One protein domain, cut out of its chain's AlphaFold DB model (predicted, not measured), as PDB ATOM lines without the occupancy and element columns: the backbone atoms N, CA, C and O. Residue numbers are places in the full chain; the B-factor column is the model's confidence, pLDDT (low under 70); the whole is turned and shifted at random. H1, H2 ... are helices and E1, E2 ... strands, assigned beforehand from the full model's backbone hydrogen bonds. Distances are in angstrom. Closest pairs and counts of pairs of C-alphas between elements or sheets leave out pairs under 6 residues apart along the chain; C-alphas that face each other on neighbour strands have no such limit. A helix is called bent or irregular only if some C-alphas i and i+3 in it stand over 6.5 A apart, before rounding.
ATOM      1  N   GLU A 496     140.056 161.662  92.952       89.12
ATOM      2  CA  GLU A 496     138.852 160.868  92.716       89.12
ATOM      3  C   GLU A 496     137.958 161.573  91.699       89.12
ATOM      4  O   GLU A 496     137.722 162.781  91.782       89.12
ATOM      5  N   ARG A 497     137.430 160.806  90.748       85.81
ATOM      6  CA  ARG A 497     136.332 161.212  89.872       85.81
ATOM      7  C   ARG A 497     135.261 160.139  89.930       85.81
ATOM      8  O   ARG A 497     135.580 158.955  89.911       85.81
ATOM      9  N   HIS A 498     133.998 160.537  89.963       87.50
ATOM     10  CA  HIS A 498     132.892 159.596  89.878       87.50
ATOM     11  C   HIS A 498     131.801 160.109  88.944       87.50
ATOM     12  O   HIS A 498     131.618 161.316  88.774       87.50
ATOM     13  N   LYS A 499     131.073 159.175  88.335       85.69
ATOM     14  CA  LYS A 499     129.936 159.431  87.454       85.69
ATOM     15  C   LYS A 499     128.815 158.461  87.804       85.69
ATOM     16  O   LYS A 499     129.057 157.280  88.051       85.69
ATOM     17  N   VAL A 500     127.588 158.970  87.809       87.31
ATOM     18  CA  VAL A 500     126.377 158.160  87.947       87.31
ATOM     19  C   VAL A 500     125.627 158.192  86.631       87.31
ATOM     20  O   VAL A 500     125.356 159.269  86.103       87.31
ATOM     21  N   GLU A 501     125.270 157.021  86.124       84.38
ATOM     22  CA  GLU A 501     124.443 156.887  84.930       84.38
ATOM     23  C   GLU A 501     123.151 156.154  85.268       84.38
ATOM     24  O   GLU A 501     123.128 155.275  86.130       84.38
ATOM     25  N   TYR A 502     122.069 156.518  84.587       85.75
ATOM     26  CA  TYR A 502     120.745 155.940  84.796       85.75
ATOM     27  C   TYR A 502     120.268 155.254  83.523       85.75
ATOM     28  O   TYR A 502     120.584 155.704  82.425       85.75
ATOM     29  N   ASN A 503     119.460 154.202  83.672       84.94
ATOM     30  CA  ASN A 503     118.895 153.446  82.547       84.94
ATOM     31  C   ASN A 503     119.955 152.842  81.603       84.94
ATOM     32  O   ASN A 503     119.743 152.757  80.394       84.94
ATOM     33  N   VAL A 504     121.088 152.407  82.156       81.81
ATOM     34  CA  VAL A 504     122.196 151.831  81.385       81.81
ATOM     35  C   VAL A 504     121.815 150.439  80.885       81.81
ATOM     36  O   VAL A 504     121.318 149.611  81.651       81.81
ATOM     37  N   LYS A 505     122.053 150.165  79.599       83.00
ATOM     38  CA  LYS A 505     121.934 148.817  79.028       83.00
ATOM     39  C   LYS A 505     123.263 148.087  79.199       83.00
ATOM     40  O   LYS A 505     124.279 148.570  78.718       83.00
ATOM     41  N   ILE A 506     123.243 146.932  79.856       83.75
ATOM     42  CA  ILE A 506     124.428 146.101  80.099       83.75
ATOM     43  C   ILE A 506     124.235 144.689  79.523       83.75
ATOM     44  O   ILE A 506     123.101 144.200  79.505       83.75
ATOM     45  N   PRO A 507     125.306 143.991  79.108       81.75
ATOM     46  CA  PRO A 507     125.225 142.596  78.686       81.75
ATOM     47  C   PRO A 507     124.725 141.680  79.811       81.75
ATOM     48  O   PRO A 507     125.087 141.836  80.980       81.75
ATOM     49  N   LYS A 508     123.887 140.697  79.471       77.56
ATOM     50  CA  LYS A 508     123.372 139.689  80.410       77.56
ATOM     51  C   LYS A 508     124.486 138.758  80.895       77.56
ATOM     52  O   LYS A 508     125.429 138.442  80.171       77.56
ATOM     53  N   ASN A 509     124.288 138.185  82.088       64.31
ATOM     54  CA  ASN A 509     125.273 137.341  82.778       64.31
ATOM     55  C   ASN A 509     125.847 136.168  81.953       64.31
ATOM     56  O   ASN A 509     126.955 135.716  82.236       64.31
ATOM     57  N   ARG A 510     125.128 135.683  80.928       60.47
ATOM     58  CA  ARG A 510     125.572 134.584  80.049       60.47
ATOM     59  C   ARG A 510     126.810 134.924  79.198       60.47
ATOM     60  O   ARG A 510     127.500 134.004  78.773       60.47
ATOM     61  N   ILE A 511     127.108 136.211  78.994       61.72
ATOM     62  CA  ILE A 511     128.144 136.709  78.063       61.72
ATOM     63  C   ILE A 511     129.367 137.271  78.800       61.72
ATOM     64  O   ILE A 511     130.386 137.548  78.186       61.72
ATOM     65  N   LEU A 512     129.345 137.322  80.138       60.59
ATOM     66  CA  LEU A 512     130.439 137.841  80.986       60.59
ATOM     67  C   LEU A 512     131.787 137.097  80.822       60.59
ATOM     68  O   LEU A 512     132.772 137.445  81.467       60.59
ATOM     69  N   SER A 513     131.826 136.045  79.996       58.12
ATOM     70  CA  SER A 513     133.020 135.269  79.654       58.12
ATOM     71  C   SER A 513     133.792 135.754  78.440       58.12
ATOM     72  O   SER A 513     134.933 135.323  78.291       58.12
ATOM     73  N   SER A 514     133.148 136.469  77.518       67.31
ATOM     74  CA  SER A 514     133.705 136.678  76.184       67.31
ATOM     75  C   SER A 514     134.665 137.861  76.163       67.31
ATOM     76  O   SER A 514     134.551 138.798  76.951       67.31
ATOM     77  N   GLU A 515     135.612 137.819  75.233       71.81
ATOM     78  CA  GLU A 515     136.469 138.957  74.889       71.81
ATOM     79  C   GLU A 515     135.632 140.194  74.517       71.81
ATOM     80  O   GLU A 515     135.930 141.309  74.939       71.81
ATOM     81  N   GLU A 516     134.494 139.973  73.851       74.81
ATOM     82  CA  GLU A 516     133.493 140.995  73.530       74.81
ATOM     83  C   GLU A 516     132.962 141.715  74.779       74.81
ATOM     84  O   GLU A 516     132.766 142.927  74.760       74.81
ATOM     85  N   PHE A 517     132.751 141.009  75.896       78.88
ATOM     86  CA  PHE A 517     132.292 141.661  77.120       78.88
ATOM     87  C   PHE A 517     133.331 142.644  77.663       78.88
ATOM     88  O   PHE A 517     132.975 143.740  78.091       78.88
ATOM     89  N   PHE A 518     134.610 142.270  77.646       78.19
ATOM     90  CA  PHE A 518     135.655 143.168  78.115       78.19
ATOM     91  C   PHE A 518     135.862 144.361  77.169       78.19
ATOM     92  O   PHE A 518     136.049 145.472  77.660       78.19
ATOM     93  N   ASN A 519     135.743 144.168  75.851       76.12
ATOM     94  CA  ASN A 519     135.774 145.269  74.881       76.12
ATOM     95  C   ASN A 519     134.602 146.241  75.099       76.12
ATOM     96  O   ASN A 519     134.802 147.454  75.140       76.12
ATOM     97  N   TRP A 520     133.391 145.722  75.332       79.06
ATOM     98  CA  TRP A 520     132.236 146.544  75.702       79.06
ATOM     99  C   TRP A 520     132.444 147.273  77.034       79.06
ATOM    100  O   TRP A 520     132.159 148.464  77.136       79.06
ATOM    101  N   PHE A 521     132.975 146.585  78.051       80.38
ATOM    102  CA  PHE A 521     133.248 147.183  79.357       80.38
ATOM    103  C   PHE A 521     134.272 148.318  79.246       80.38
ATOM    104  O   PHE A 521     134.070 149.374  79.842       80.38
ATOM    105  N   ALA A 522     135.332 148.127  78.456       75.19
ATOM    106  CA  ALA A 522     136.334 149.150  78.184       75.19
ATOM    107  C   ALA A 522     135.722 150.363  77.464       75.19
ATOM    108  O   ALA A 522     135.892 151.485  77.937       75.19
ATOM    109  N   ALA A 523     134.943 150.150  76.396       74.06
ATOM    110  CA  ALA A 523     134.250 151.219  75.669       74.06
ATOM    111  C   ALA A 523     133.296 152.016  76.579       74.06
ATOM    112  O   ALA A 523     133.323 153.248  76.606       74.06
ATOM    113  N   HIS A 524     132.511 151.313  77.398       74.81
ATOM    114  CA  HIS A 524     131.601 151.933  78.357       74.81
ATOM    115  C   HIS A 524     132.355 152.701  79.459       74.81
ATOM    116  O   HIS A 524     131.937 153.793  79.844       74.81
ATOM    117  N   HIS A 525     133.498 152.185  79.929       73.00
ATOM    118  CA  HIS A 525     134.356 152.841  80.923       73.00
ATOM    119  C   HIS A 525     134.898 154.193  80.437       73.00
ATOM    120  O   HIS A 525     134.920 155.153  81.208       73.00
ATOM    121  N   ILE A 526     135.280 154.291  79.159       69.75
ATOM    122  CA  ILE A 526     135.767 155.540  78.550       69.75
ATOM    123  C   ILE A 526     134.640 156.449  78.028       69.75
ATOM    124  O   ILE A 526     134.909 157.521  77.488       69.75
ATOM    125  N   GLY A 527     133.373 156.065  78.230       66.81
ATOM    126  CA  GLY A 527     132.205 156.878  77.887       66.81
ATOM    127  C   GLY A 527     131.766 156.804  76.423       66.81
ATOM    128  O   GLY A 527     131.001 157.664  75.992       66.81
ATOM    129  N   LEU A 528     132.209 155.795  75.668       66.00
ATOM    130  CA  LEU A 528     131.698 155.505  74.327       66.00
ATOM    131  C   LEU A 528     130.400 154.699  74.466       66.00
ATOM    132  O   LEU A 528     130.424 153.497  74.725       66.00
ATOM    133  N   SER A 529     129.254 155.374  74.371       53.34
ATOM    134  CA  SER A 529     127.933 154.752  74.551       53.34
ATOM    135  C   SER A 529     127.234 154.360  73.245       53.34
ATOM    136  O   SER A 529     126.265 153.607  73.302       53.34
ATOM    137  N   PRO A 543     131.505 145.852  70.374       65.69
ATOM    138  CA  PRO A 543     130.672 144.670  70.175       65.69
ATOM    139  C   PRO A 543     129.179 145.014  70.228       65.69
ATOM    140  O   PRO A 543     128.694 145.540  71.234       65.69
ATOM    141  N   ASP A 544     128.455 144.707  69.150       66.00
ATOM    142  CA  ASP A 544     127.007 144.907  69.064       66.00
ATOM    143  C   ASP A 544     126.274 143.702  69.668       66.00
ATOM    144  O   ASP A 544     126.178 142.625  69.073       66.00
ATOM    145  N   PHE A 545     125.774 143.872  70.891       72.56
ATOM    146  CA  PHE A 545     124.927 142.875  71.534       72.56
ATOM    147  C   PHE A 545     123.465 143.118  71.162       72.56
ATOM    148  O   PHE A 545     122.893 144.169  71.463       72.56
ATOM    149  N   GLY A 546     122.820 142.098  70.592       71.06
ATOM    150  CA  GLY A 546     121.399 142.163  70.264       71.06
ATOM    151  C   GLY A 546     120.512 142.463  71.493       71.06
ATOM    152  O   GLY A 546     120.892 142.184  72.633       71.06
ATOM    153  N   PRO A 547     119.277 142.968  71.306       71.75
ATOM    154  CA  PRO A 547     118.367 143.302  72.412       71.75
ATOM    155  C   PRO A 547     118.082 142.133  73.375       71.75
ATOM    156  O   PRO A 547     117.845 142.336  74.563       71.75
ATOM    157  N   GLU A 548     118.134 140.902  72.862       75.44
ATOM    158  CA  GLU A 548     117.986 139.637  73.595       75.44
ATOM    159  C   GLU A 548     119.118 139.402  74.617       75.44
ATOM    160  O   GLU A 548     118.934 138.689  75.608       75.44
ATOM    161  N   ASP A 549     120.282 140.005  74.382       77.19
ATOM    162  CA  ASP A 549     121.530 139.837  75.125       77.19
ATOM    163  C   ASP A 549     121.815 140.973  76.106       77.19
ATOM    164  O   ASP A 549     122.685 140.838  76.964       77.19
ATOM    165  N   MET A 550     121.024 142.046  76.055       82.31
ATOM    166  CA  MET A 550     121.153 143.215  76.920       82.31
ATOM    167  C   MET A 550     120.058 143.245  77.993       82.31
ATOM    168  O   MET A 550     118.938 142.765  77.811       82.31
ATOM    169  N   THR A 551     120.367 143.818  79.152       84.69
ATOM    170  CA  THR A 551     119.398 144.112  80.210       84.69
ATOM    171  C   THR A 551     119.576 145.544  80.692       84.69
ATOM    172  O   THR A 551     120.692 146.054  80.741       84.69
ATOM    173  N   GLN A 552     118.476 146.218  81.014       84.25
ATOM    174  CA  GLN A 552     118.516 147.593  81.501       84.25
ATOM    175  C   GLN A 552     118.618 147.596  83.023       84.25
ATOM    176  O   GLN A 552     117.797 146.982  83.706       84.25
ATOM    177  N   ILE A 553     119.603 148.317  83.553       83.88
ATOM    178  CA  ILE A 553     119.759 148.555  84.986       83.88
ATOM    179  C   ILE A 553     119.362 149.988  85.337       83.88
ATOM    180  O   ILE A 553     119.512 150.916  84.542       83.88
ATOM    181  N   GLY A 554     118.839 150.169  86.551       82.94
ATOM    182  CA  GLY A 554     118.373 151.475  87.011       82.94
ATOM    183  C   GLY A 554     119.505 152.491  87.161       82.94
ATOM    184  O   GLY A 554     119.353 153.631  86.729       82.94
ATOM    185  N   GLN A 555     120.636 152.075  87.738       86.69
ATOM    186  CA  GLN A 555     121.766 152.949  88.048       86.69
ATOM    187  C   GLN A 555     123.101 152.211  87.885       86.69
ATOM    188  O   GLN A 555     123.253 151.099  88.392       86.69
ATOM    189  N   SER A 556     124.065 152.860  87.232       85.44
ATOM    190  CA  SER A 556     125.480 152.481  87.177       85.44
ATOM    191  C   SER A 556     126.318 153.528  87.914       85.44
ATOM    192  O   SER A 556     126.023 154.725  87.849       85.44
ATOM    193  N   TYR A 557     127.345 153.081  88.640       87.31
ATOM    194  CA  TYR A 557     128.264 153.943  89.382       87.31
ATOM    195  C   TYR A 557     129.692 153.683  88.918       87.31
ATOM    196  O   TYR A 557     130.226 152.592  89.124       87.31
ATOM    197  N   LEU A 558     130.303 154.689  88.301       85.25
ATOM    198  CA  LEU A 558     131.685 154.654  87.851       85.25
ATOM    199  C   LEU A 558     132.536 155.502  88.794       85.25
ATOM    200  O   LEU A 558     132.218 156.668  89.016       85.25
ATOM    201  N   VAL A 559     133.626 154.936  89.312       88.50
ATOM    202  CA  VAL A 559     134.624 155.661  90.112       88.50
ATOM    203  C   VAL A 559     136.004 155.414  89.535       88.50
ATOM    204  O   VAL A 559     136.373 154.270  89.278       88.50
ATOM    205  N   ALA A 560     136.763 156.488  89.369       86.94
ATOM    206  CA  ALA A 560     138.154 156.471  88.963       86.94
ATOM    207  C   ALA A 560     139.001 157.146  90.045       86.94
ATOM    208  O   ALA A 560     138.768 158.305  90.400       86.94
ATOM    209  N   TRP A 561     140.000 156.421  90.546       88.94
ATOM    210  CA  TRP A 561     141.033 156.961  91.426       88.94
ATOM    211  C   TRP A 561     142.348 157.054  90.661       88.94
ATOM    212  O   TRP A 561     142.791 156.067  90.082       88.94
ATOM    213  N   MET A 562     142.976 158.226  90.679       84.62
ATOM    214  CA  MET A 562     144.234 158.491  89.981       84.62
ATOM    215  C   MET A 562     145.307 158.929  90.976       84.62
ATOM    216  O   MET A 562     145.083 159.802  91.816       84.62
ATOM    217  N   GLY A 563     146.482 158.317  90.882       82.31
ATOM    218  CA  GLY A 563     147.628 158.586  91.745       82.31
ATOM    219  C   GLY A 563     148.478 157.335  91.944       82.31
ATOM    220  O   GLY A 563     148.187 156.279  91.384       82.31
ATOM    221  N   VAL A 564     149.527 157.428  92.764       79.62
ATOM    222  CA  VAL A 564     150.379 156.266  93.067       79.62
ATOM    223  C   VAL A 564     149.698 155.365  94.096       79.62
ATOM    224  O   VAL A 564     149.916 155.466  95.307       79.62
ATOM    225  N   ILE A 565     148.843 154.476  93.595       80.50
ATOM    226  CA  ILE A 565     148.099 153.504  94.395       80.50
ATOM    227  C   ILE A 565     148.918 152.217  94.499       80.50
ATOM    228  O   ILE A 565     149.279 151.585  93.508       80.50
ATOM    229  N   THR A 566     149.213 151.812  95.729       76.94
ATOM    230  CA  THR A 566     149.968 150.593  96.026       76.94
ATOM    231  C   THR A 566     149.172 149.339  95.659       76.94
ATOM    232  O   THR A 566     147.946 149.284  95.773       76.94
ATOM    233  N   THR A 567     149.870 148.255  95.307       73.88
ATOM    234  CA  THR A 567     149.220 146.954  95.077       73.88
ATOM    235  C   THR A 567     148.458 146.459  96.320       73.88
ATOM    236  O   THR A 567     147.462 145.758  96.175       73.88
ATOM    237  N   SER A 568     148.889 146.821  97.539       65.75
ATOM    238  CA  SER A 568     148.164 146.515  98.790       65.75
ATOM    239  C   SER A 568     146.779 147.160  98.794       65.75
ATOM    240  O   SER A 568     145.785 146.468  99.021       65.75
ATOM    241  N   ARG A 569     146.683 148.454  98.463       79.06
ATOM    242  CA  ARG A 569     145.399 149.164  98.367       79.06
ATOM    243  C   ARG A 569     144.495 148.602  97.283       79.06
ATOM    244  O   ARG A 569     143.310 148.420  97.543       79.06
ATOM    245  N   VAL A 570     145.043 148.264  96.114       83.06
ATOM    246  CA  VAL A 570     144.272 147.625  95.033       83.06
ATOM    247  C   VAL A 570     143.695 146.280  95.492       83.06
ATOM    248  O   VAL A 570     142.511 146.015  95.294       83.06
ATOM    249  N   LEU A 571     144.490 145.444  96.171       77.56
ATOM    250  CA  LEU A 571     144.023 144.158  96.703       77.56
ATOM    251  C   LEU A 571     142.989 144.319  97.826       77.56
ATOM    252  O   LEU A 571     142.035 143.543  97.899       77.56
ATOM    253  N   MET A 572     143.164 145.309  98.704       79.56
ATOM    254  CA  MET A 572     142.194 145.637  99.749       79.56
ATOM    255  C   MET A 572     140.860 146.079  99.140       79.56
ATOM    256  O   MET A 572     139.811 145.582  99.554       79.56
ATOM    257  N   LEU A 573     140.900 146.958  98.134       86.62
ATOM    258  CA  LEU A 573     139.722 147.391  97.388       86.62
ATOM    259  C   LEU A 573     139.037 146.196  96.724       86.62
ATOM    260  O   LEU A 573     137.847 145.992  96.932       86.62
ATOM    261  N   TYR A 574     139.787 145.352  96.013       85.50
ATOM    262  CA  TYR A 574     139.258 144.133  95.400       85.50
ATOM    263  C   TYR A 574     138.508 143.251  96.415       85.50
ATOM    264  O   TYR A 574     137.365 142.866  96.167       85.50
ATOM    265  N   LYS A 575     139.097 142.981  97.591       85.12
ATOM    266  CA  LYS A 575     138.434 142.212  98.665       85.12
ATOM    267  C   LYS A 575     137.139 142.883  99.135       85.12
ATOM    268  O   LYS A 575     136.115 142.214  99.242       85.12
ATOM    269  N   LYS A 576     137.167 144.201  99.355       88.00
ATOM    270  CA  LYS A 576     135.994 144.982  99.776       88.00
ATOM    271  C   LYS A 576     134.880 144.981  98.732       88.00
ATOM    272  O   LYS A 576     133.716 144.878  99.099       88.00
ATOM    273  N   LEU A 577     135.221 145.032  97.445       90.12
ATOM    274  CA  LEU A 577     134.248 144.930  96.356       90.12
ATOM    275  C   LEU A 577     133.597 143.541  96.308       90.12
ATOM    276  O   LEU A 577     132.388 143.450  96.107       90.12
ATOM    277  N   LYS A 578     134.355 142.464  96.568       87.50
ATOM    278  CA  LYS A 578     133.772 141.116  96.703       87.50
ATOM    279  C   LYS A 578     132.788 141.023  97.867       87.50
ATOM    280  O   LYS A 578     131.706 140.474  97.690       87.50
ATOM    281  N   GLU A 579     133.156 141.549  99.037       88.94
ATOM    282  CA  GLU A 579     132.278 141.604 100.219       88.94
ATOM    283  C   GLU A 579     130.997 142.392  99.909       88.94
ATOM    284  O   GLU A 579     129.891 141.902 100.128       88.94
ATOM    285  N   TYR A 580     131.146 143.578  99.310       88.75
ATOM    286  CA  TYR A 580     130.031 144.443  98.930       88.75
ATOM    287  C   TYR A 580     129.044 143.751  97.981       88.75
ATOM    288  O   TYR A 580     127.829 143.900  98.149       88.75
ATOM    289  N   LEU A 581     129.562 143.002  97.001       88.50
ATOM    290  CA  LEU A 581     128.760 142.264  96.028       88.50
ATOM    291  C   LEU A 581     128.048 141.058  96.656       88.50
ATOM    292  O   LEU A 581     126.881 140.820  96.357       88.50
ATOM    293  N   ALA A 582     128.711 140.334  97.564       84.56
ATOM    294  CA  ALA A 582     128.123 139.188  98.263       84.56
ATOM    295  C   ALA A 582     126.895 139.577  99.109       84.56
ATOM    296  O   ALA A 582     125.944 138.808  99.225       84.56
ATOM    297  N   GLU A 583     126.886 140.790  99.664       88.56
ATOM    298  CA  GLU A 583     125.750 141.339 100.415       88.56
ATOM    299  C   GLU A 583     124.612 141.864  99.522       88.56
ATOM    300  O   GLU A 583     123.535 142.192 100.025       88.56
ATOM    301  N   ARG A 584     124.832 141.997  98.205       87.06
ATOM    302  CA  ARG A 584     123.911 142.677  97.276       87.06
ATOM    303  C   ARG A 584     123.668 141.851  96.008       87.06
ATOM    304  O   ARG A 584     124.165 142.206  94.941       87.06
ATOM    305  N   PRO A 585     122.813 140.813  96.078       80.19
ATOM    306  CA  PRO A 585     122.513 139.944  94.935       80.19
ATOM    307  C   PRO A 585     121.899 140.666  93.725       80.19
ATOM    308  O   PRO A 585     121.921 140.131  92.620       80.19
ATOM    309  N   SER A 586     121.327 141.859  93.932       82.88
ATOM    310  CA  SER A 586     120.748 142.703  92.880       82.88
ATOM    311  C   SER A 586     121.789 143.382  91.988       82.88
ATOM    312  O   SER A 586     121.435 143.850  90.908       82.88
ATOM    313  N   VAL A 587     123.053 143.449  92.416       85.75
ATOM    314  CA  VAL A 587     124.149 143.969  91.597       85.75
ATOM    315  C   VAL A 587     124.670 142.819  90.721       85.75
ATOM    316  O   VAL A 587     125.105 141.801  91.259       85.75
ATOM    317  N   PRO A 588     124.617 142.932  89.380       82.31
ATOM    318  CA  PRO A 588     124.941 141.817  88.488       82.31
ATOM    319  C   PRO A 588     126.441 141.495  88.467       82.31
ATOM    320  O   PRO A 588     126.824 140.325  88.515       82.31
ATOM    321  N   PHE A 589     127.288 142.526  88.427       87.56
ATOM    322  CA  PHE A 589     128.742 142.417  88.510       87.56
ATOM    323  C   PHE A 589     129.364 143.736  88.993       87.56
ATOM    324  O   PHE A 589     128.718 144.784  88.972       87.56
ATOM    325  N   ILE A 590     130.634 143.682  89.392       89.88
ATOM    326  CA  ILE A 590     131.498 144.854  89.590       89.88
ATOM    327  C   ILE A 590     132.714 144.707  88.685       89.88
ATOM    328  O   ILE A 590     133.398 143.685  88.730       89.88
ATOM    329  N   GLY A 591     132.988 145.730  87.881       88.75
ATOM    330  CA  GLY A 591     134.229 145.834  87.125       88.75
ATOM    331  C   GLY A 591     135.273 146.643  87.891       88.75
ATOM    332  O   GLY A 591     134.973 147.722  88.395       88.75
ATOM    333  N   LEU A 592     136.493 146.122  87.985       90.06
ATOM    334  CA  LEU A 592     137.660 146.803  88.537       90.06
ATOM    335  C   LEU A 592     138.756 146.810  87.472       90.06
ATOM    336  O   LEU A 592     139.368 145.778  87.206       90.06
ATOM    337  N   HIS A 593     138.991 147.974  86.884       87.69
ATOM    338  CA  HIS A 593     140.071 148.213  85.939       87.69
ATOM    339  C   HIS A 593     141.271 148.816  86.677       87.69
ATOM    340  O   HIS A 593     141.101 149.729  87.488       87.69
ATOM    341  N   VAL A 594     142.467 148.277  86.447       87.25
ATOM    342  CA  VAL A 594     143.712 148.737  87.069       87.25
ATOM    343  C   VAL A 594     144.729 148.982  85.968       87.25
ATOM    344  O   VAL A 594     145.302 148.037  85.429       87.25
ATOM    345  N   GLN A 595     144.973 150.259  85.703       84.62
ATOM    346  CA  GLN A 595     145.968 150.727  84.752       84.62
ATOM    347  C   GLN A 595     147.212 151.203  85.511       84.62
ATOM    348  O   GLN A 595     147.132 152.031  86.421       84.62
ATOM    349  N   GLY A 596     148.366 150.634  85.176       78.38
ATOM    350  CA  GLY A 596     149.667 151.138  85.603       78.38
ATOM    351  C   GLY A 596     150.088 152.354  84.784       78.38
ATOM    352  O   GLY A 596     149.515 152.646  83.743       78.38
ATOM    353  N   PHE A 597     151.108 153.066  85.249       79.00
ATOM    354  CA  PHE A 597     151.589 154.245  84.539       79.00
ATOM    355  C   PHE A 597     152.330 153.869  83.250       79.00
ATOM    356  O   PHE A 597     153.188 152.980  83.263       79.00
ATOM    357  N   ASP A 598     152.041 154.598  82.172       77.62
ATOM    358  CA  ASP A 598     152.695 154.437  80.867       77.62
ATOM    359  C   ASP A 598     154.183 154.834  80.895       77.62
ATOM    360  O   ASP A 598     154.974 154.374  80.070       77.62
ATOM    361  N   ASP A 599     154.566 155.664  81.872       79.06
ATOM    362  CA  ASP A 599     155.933 156.125  82.135       79.06
ATOM    363  C   ASP A 599     156.774 155.129  82.969       79.06
ATOM    364  O   ASP A 599     157.966 155.341  83.231       79.06
ATOM    365  N   SER A 600     156.190 153.984  83.346       83.62
ATOM    366  CA  SER A 600     156.883 152.973  84.136       83.62
ATOM    367  C   SER A 600     157.951 152.242  83.318       83.62
ATOM    368  O   SER A 600     157.638 151.645  82.292       83.62
ATOM    369  N   PRO A 601     159.207 152.133  83.798       85.19
ATOM    370  CA  PRO A 601     160.210 151.276  83.160       85.19
ATOM    371  C   PRO A 601     159.899 149.782  83.308       85.19
ATOM    372  O   PRO A 601     160.524 148.955  82.643       85.19
ATOM    373  N   ILE A 602     158.984 149.423  84.214       84.44
ATOM    374  CA  ILE A 602     158.713 148.050  84.630       84.44
ATOM    375  C   ILE A 602     157.292 147.661  84.237       84.44
ATOM    376  O   ILE A 602     156.335 148.362  84.573       84.44
ATOM    377  N   SER A 603     157.154 146.493  83.617       79.81
ATOM    378  CA  SER A 603     155.877 145.828  83.374       79.81
ATOM    379  C   SER A 603     155.722 144.520  84.163       79.81
ATOM    380  O   SER A 603     156.584 144.146  84.977       79.81
ATOM    381  N   PHE A 604     154.603 143.813  83.958       74.88
ATOM    382  CA  PHE A 604     154.294 142.556  84.641       74.88
ATOM    383  C   PHE A 604     155.495 141.594  84.696       74.88
ATOM    384  O   PHE A 604     156.146 141.283  83.700       74.88
ATOM    385  N   GLY A 605     155.788 141.081  85.895       70.88
ATOM    386  CA  GLY A 605     156.882 140.125  86.100       70.88
ATOM    387  C   GLY A 605     158.288 140.735  86.039       70.88
ATOM    388  O   GLY A 605     159.246 140.009  85.769       70.88
ATOM    389  N   ASN A 606     158.425 142.039  86.312       76.75
ATOM    390  CA  ASN A 606     159.670 142.812  86.205       76.75
ATOM    391  C   ASN A 606     160.234 142.877  84.775       76.75
ATOM    392  O   ASN A 606     161.445 143.038  84.590       76.75
ATOM    393  N   GLN A 607     159.385 142.709  83.762       83.12
ATOM    394  CA  GLN A 607     159.797 142.877  82.372       83.12
ATOM    395  C   GLN A 607     160.006 144.360  82.061       83.12
ATOM    396  O   GLN A 607     159.541 145.226  82.796       83.12
ATOM    397  N   ALA A 608     160.761 144.642  81.000       84.00
ATOM    398  CA  ALA A 608     160.827 145.995  80.468       84.00
ATOM    399  C   ALA A 608     159.463 146.362  79.886       84.00
ATOM    400  O   ALA A 608     158.878 145.544  79.172       84.00
ATOM    401  N   HIS A 609     159.010 147.571  80.187       78.88
ATOM    402  CA  HIS A 609     157.844 148.164  79.550       78.88
ATOM    403  C   HIS A 609     158.168 148.509  78.086       78.88
ATOM    404  O   HIS A 609     159.217 149.101  77.832       78.88
ATOM    405  N   ARG A 610     157.321 148.100  77.136       68.88
ATOM    406  CA  ARG A 610     157.608 148.111  75.684       68.88
ATOM    407  C   ARG A 610     156.803 149.132  74.876       68.88
ATOM    408  O   ARG A 610     156.653 148.937  73.680       68.88
ATOM    409  N   ASN A 611     156.228 150.131  75.546       62.41
ATOM    410  CA  ASN A 611     155.121 150.959  75.052       62.41
ATOM    411  C   ASN A 611     155.152 151.253  73.536       62.41
ATOM    412  O   ASN A 611     156.172 151.697  73.021       62.41
ATOM    413  N   THR A 612     154.027 151.032  72.848       53.66
ATOM    414  CA  THR A 612     153.792 151.581  71.500       53.66
ATOM    415  C   THR A 612     152.467 152.329  71.370       53.66
ATOM    416  O   THR A 612     152.367 153.164  70.478       53.66
ATOM    417  N   THR A 613     151.475 152.118  72.249       51.41
ATOM    418  CA  THR A 613     150.207 152.884  72.217       51.41
ATOM    419  C   THR A 613     149.448 152.954  73.549       51.41
ATOM    420  O   THR A 613     148.879 154.003  73.815       51.41
ATOM    421  N   ASN A 614     149.444 151.912  74.392       54.19
ATOM    422  CA  ASN A 614     148.869 151.909  75.752       54.19
ATOM    423  C   ASN A 614     149.651 150.899  76.611       54.19
ATOM    424  O   ASN A 614     149.881 149.779  76.154       54.19
ATOM    425  N   GLY A 615     150.102 151.285  77.807       58.25
ATOM    426  CA  GLY A 615     151.135 150.561  78.548       58.25
ATOM    427  C   GLY A 615     150.872 149.079  78.862       58.25
ATOM    428  O   GLY A 615     149.746 148.601  78.954       58.25
ATOM    429  N   ASP A 616     151.952 148.335  79.122       68.50
ATOM    430  CA  ASP A 616     151.960 146.882  79.377       68.50
ATOM    431  C   ASP A 616     151.314 146.476  80.724       68.50
ATOM    432  O   ASP A 616     151.350 145.304  81.104       68.50
ATOM    433  N   ASN A 617     150.802 147.434  81.504       75.25
ATOM    434  CA  ASN A 617     150.374 147.265  82.896       75.25
ATOM    435  C   ASN A 617     148.865 147.452  83.091       75.25
ATOM    436  O   ASN A 617     148.443 148.095  84.049       75.25
ATOM    437  N   ASP A 618     148.052 146.879  82.213       81.06
ATOM    438  CA  ASP A 618     146.596 146.934  82.322       81.06
ATOM    439  C   ASP A 618     146.003 145.561  82.682       81.06
ATOM    440  O   ASP A 618     146.333 144.519  82.096       81.06
ATOM    441  N   VAL A 619     145.126 145.553  83.687       82.94
ATOM    442  CA  VAL A 619     144.298 144.405  84.039       82.94
ATOM    443  C   VAL A 619     142.872 144.829  84.391       82.94
ATOM    444  O   VAL A 619     142.636 145.701  85.227       82.94
ATOM    445  N   THR A 620     141.900 144.118  83.821       86.12
ATOM    446  CA  THR A 620     140.480 144.276  84.154       86.12
ATOM    447  C   THR A 620     139.958 143.037  84.872       86.12
ATOM    448  O   THR A 620     140.093 141.910  84.388       86.12
ATOM    449  N   TYR A 621     139.333 143.245  86.029       87.00
ATOM    450  CA  TYR A 621     138.655 142.223  86.820       87.00
ATOM    451  C   TYR A 621     137.146 142.407  86.750       87.00
ATOM    452  O   TYR A 621     136.639 143.485  87.044       87.00
ATOM    453  N   ILE A 622     136.425 141.331  86.462       88.00
ATOM    454  CA  ILE A 622     134.963 141.293  86.503       88.00
ATOM    455  C   ILE A 622     134.556 140.349  87.626       88.00
ATOM    456  O   ILE A 622     134.823 139.147  87.577       88.00
ATOM    457  N   ILE A 623     133.960 140.914  88.672       87.38
ATOM    458  CA  ILE A 623     133.542 140.213  89.885       87.38
ATOM    459  C   ILE A 623     132.045 139.935  89.777       87.38
ATOM    460  O   ILE A 623     131.253 140.869  89.666       87.38
ATOM    461  N   GLN A 624     131.665 138.659  89.810       83.94
ATOM    462  CA  GLN A 624     130.281 138.204  89.679       83.94
ATOM    463  C   GLN A 624     129.675 137.840  91.042       83.94
ATOM    464  O   GLN A 624     130.388 137.539  92.004       83.94
ATOM    465  N   ASN A 625     128.343 137.878  91.126       77.75
ATOM    466  CA  ASN A 625     127.590 137.628  92.361       77.75
ATOM    467  C   ASN A 625     127.694 136.182  92.886       77.75
ATOM    468  O   ASN A 625     127.508 135.949  94.078       77.75
ATOM    469  N   ASP A 626     128.050 135.226  92.029       72.50
ATOM    470  CA  ASP A 626     128.373 133.838  92.385       72.50
ATOM    471  C   ASP A 626     129.784 133.679  92.994       72.50
ATOM    472  O   ASP A 626     130.204 132.577  93.347       72.50
ATOM    473  N   GLY A 627     130.521 134.785  93.140       68.44
ATOM    474  CA  GLY A 627     131.867 134.834  93.700       68.44
ATOM    475  C   GLY A 627     132.983 134.558  92.690       68.44
ATOM    476  O   GLY A 627     134.163 134.703  93.051       68.44
ATOM    477  N   ILE A 628     132.642 134.211  91.442       77.06
ATOM    478  CA  ILE A 628     133.599 134.015  90.353       77.06
ATOM    479  C   ILE A 628     134.184 135.376  89.964       77.06
ATOM    480  O   ILE A 628     133.494 136.386  89.842       77.06
ATOM    481  N   THR A 629     135.504 135.422  89.798       81.44
ATOM    482  CA  THR A 629     136.200 136.589  89.250       81.44
ATOM    483  C   THR A 629     136.873 136.188  87.958       81.44
ATOM    484  O   THR A 629     137.667 135.248  87.936       81.44
ATOM    485  N   ARG A 630     136.578 136.929  86.897       83.56
ATOM    486  CA  ARG A 630     137.250 136.806  85.607       83.56
ATOM    487  C   ARG A 630     138.266 137.924  85.480       83.56
ATOM    488  O   ARG A 630     138.046 139.022  85.983       83.56
ATOM    489  N   MET A 631     139.388 137.623  84.848       83.38
ATOM    490  CA  MET A 631     140.502 138.547  84.691       83.38
ATOM    491  C   MET A 631     140.919 138.533  83.230       83.38
ATOM    492  O   MET A 631     141.232 137.462  82.710       83.38
ATOM    493  N   CYS A 632     140.966 139.706  82.610       77.12
ATOM    494  CA  CYS A 632     141.628 139.892  81.331       77.12
ATOM    495  C   CYS A 632     142.876 140.751  81.534       77.12
ATOM    496  O   CYS A 632     142.839 141.753  82.252       77.12
ATOM    497  N   LYS A 633     143.985 140.313  80.939       71.06
ATOM    498  CA  LYS A 633     145.237 141.066  80.860       71.06
ATOM    499  C   LYS A 633     145.413 141.472  79.408       71.06
ATOM    500  O   LYS A 633     145.270 140.601  78.555       71.06
ATOM    501  N   ASN A 634     145.792 142.723  79.175       61.59
ATOM    502  CA  ASN A 634     146.003 143.304  77.851       61.59
ATOM    503  C   ASN A 634     144.713 143.386  77.018       61.59
ATOM    504  O   ASN A 634     144.424 142.498  76.222       61.59
TER     505      ASN A 634
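Overview. This is residues 496 to 529 and 543 to 634 of the 640 residues of an uncharacterized protein of Cimex lectularius (UniProt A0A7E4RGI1). A three-stranded antiparallel sheet, E3 E4 E5, lies between two helices, H2 along one face and H1 across the other, and a long bent ribbon of two antiparallel strands, E1 and E2, runs beside its E3 edge. The loop of residues 596 to 617 lies at one end of the longest axis. The printed part has 126 residues, with five named strands and two named helices in the order E1 H1 E2 H2 E3 E4 E5, class mixed. It is compact, with a radius of gyration of the C-alphas of 15.4 A and spans of 44 by 32 by 26 A.

Arrangement. E3 (residues 589 to 595), E4 (618 to 624) and E5 (629 to 633) form a meander, each strand the antiparallel neighbour of the one before; N 592 and O 621 are 2.8 A apart, N 622 and O 630 2.9 A. H2 (567 to 582) is on this sheet at a height of 9.6 A, along the strands; its closest C-alphas to E4 are Lys 578 and Ile 623, 6.9 A. H1 (515 to 525) is on the opposite face at 9.8 A, across the strands, giving three layers, helices on both faces. In both helices every O i to N i+4 pair is within hydrogen-bond range. E1 (496 to 507) and E2 (550 to 562) are antiparallel, with N 499 and O 558 2.8 A apart; E2 and E3 are near each other.

Along the chain. E1 begins at C-alpha 496 (138.852, 160.868, 92.716), spans 26.8 A and bends by 92 degrees at residue 503. E2 spans 30.6 A and bends by 84 degrees at residue 554. H1 spans 15.3 A, H2 22.7 A, E3 19.5 A and E4 19.9 A; E5 ends at C-alpha 633 (145.237, 141.066, 80.860).

Size, cuts and confidence. The C-alphas of Glu 548 and Pro 601 are farthest apart, 44.8 A. Residues 530 to 542 are not printed, a gap of 11.3 A between C-alphas 529 and 543. The link E3 to E4 is long. Confidence is under 70 for 22 residues, among them 509 to 514 and 610 to 616.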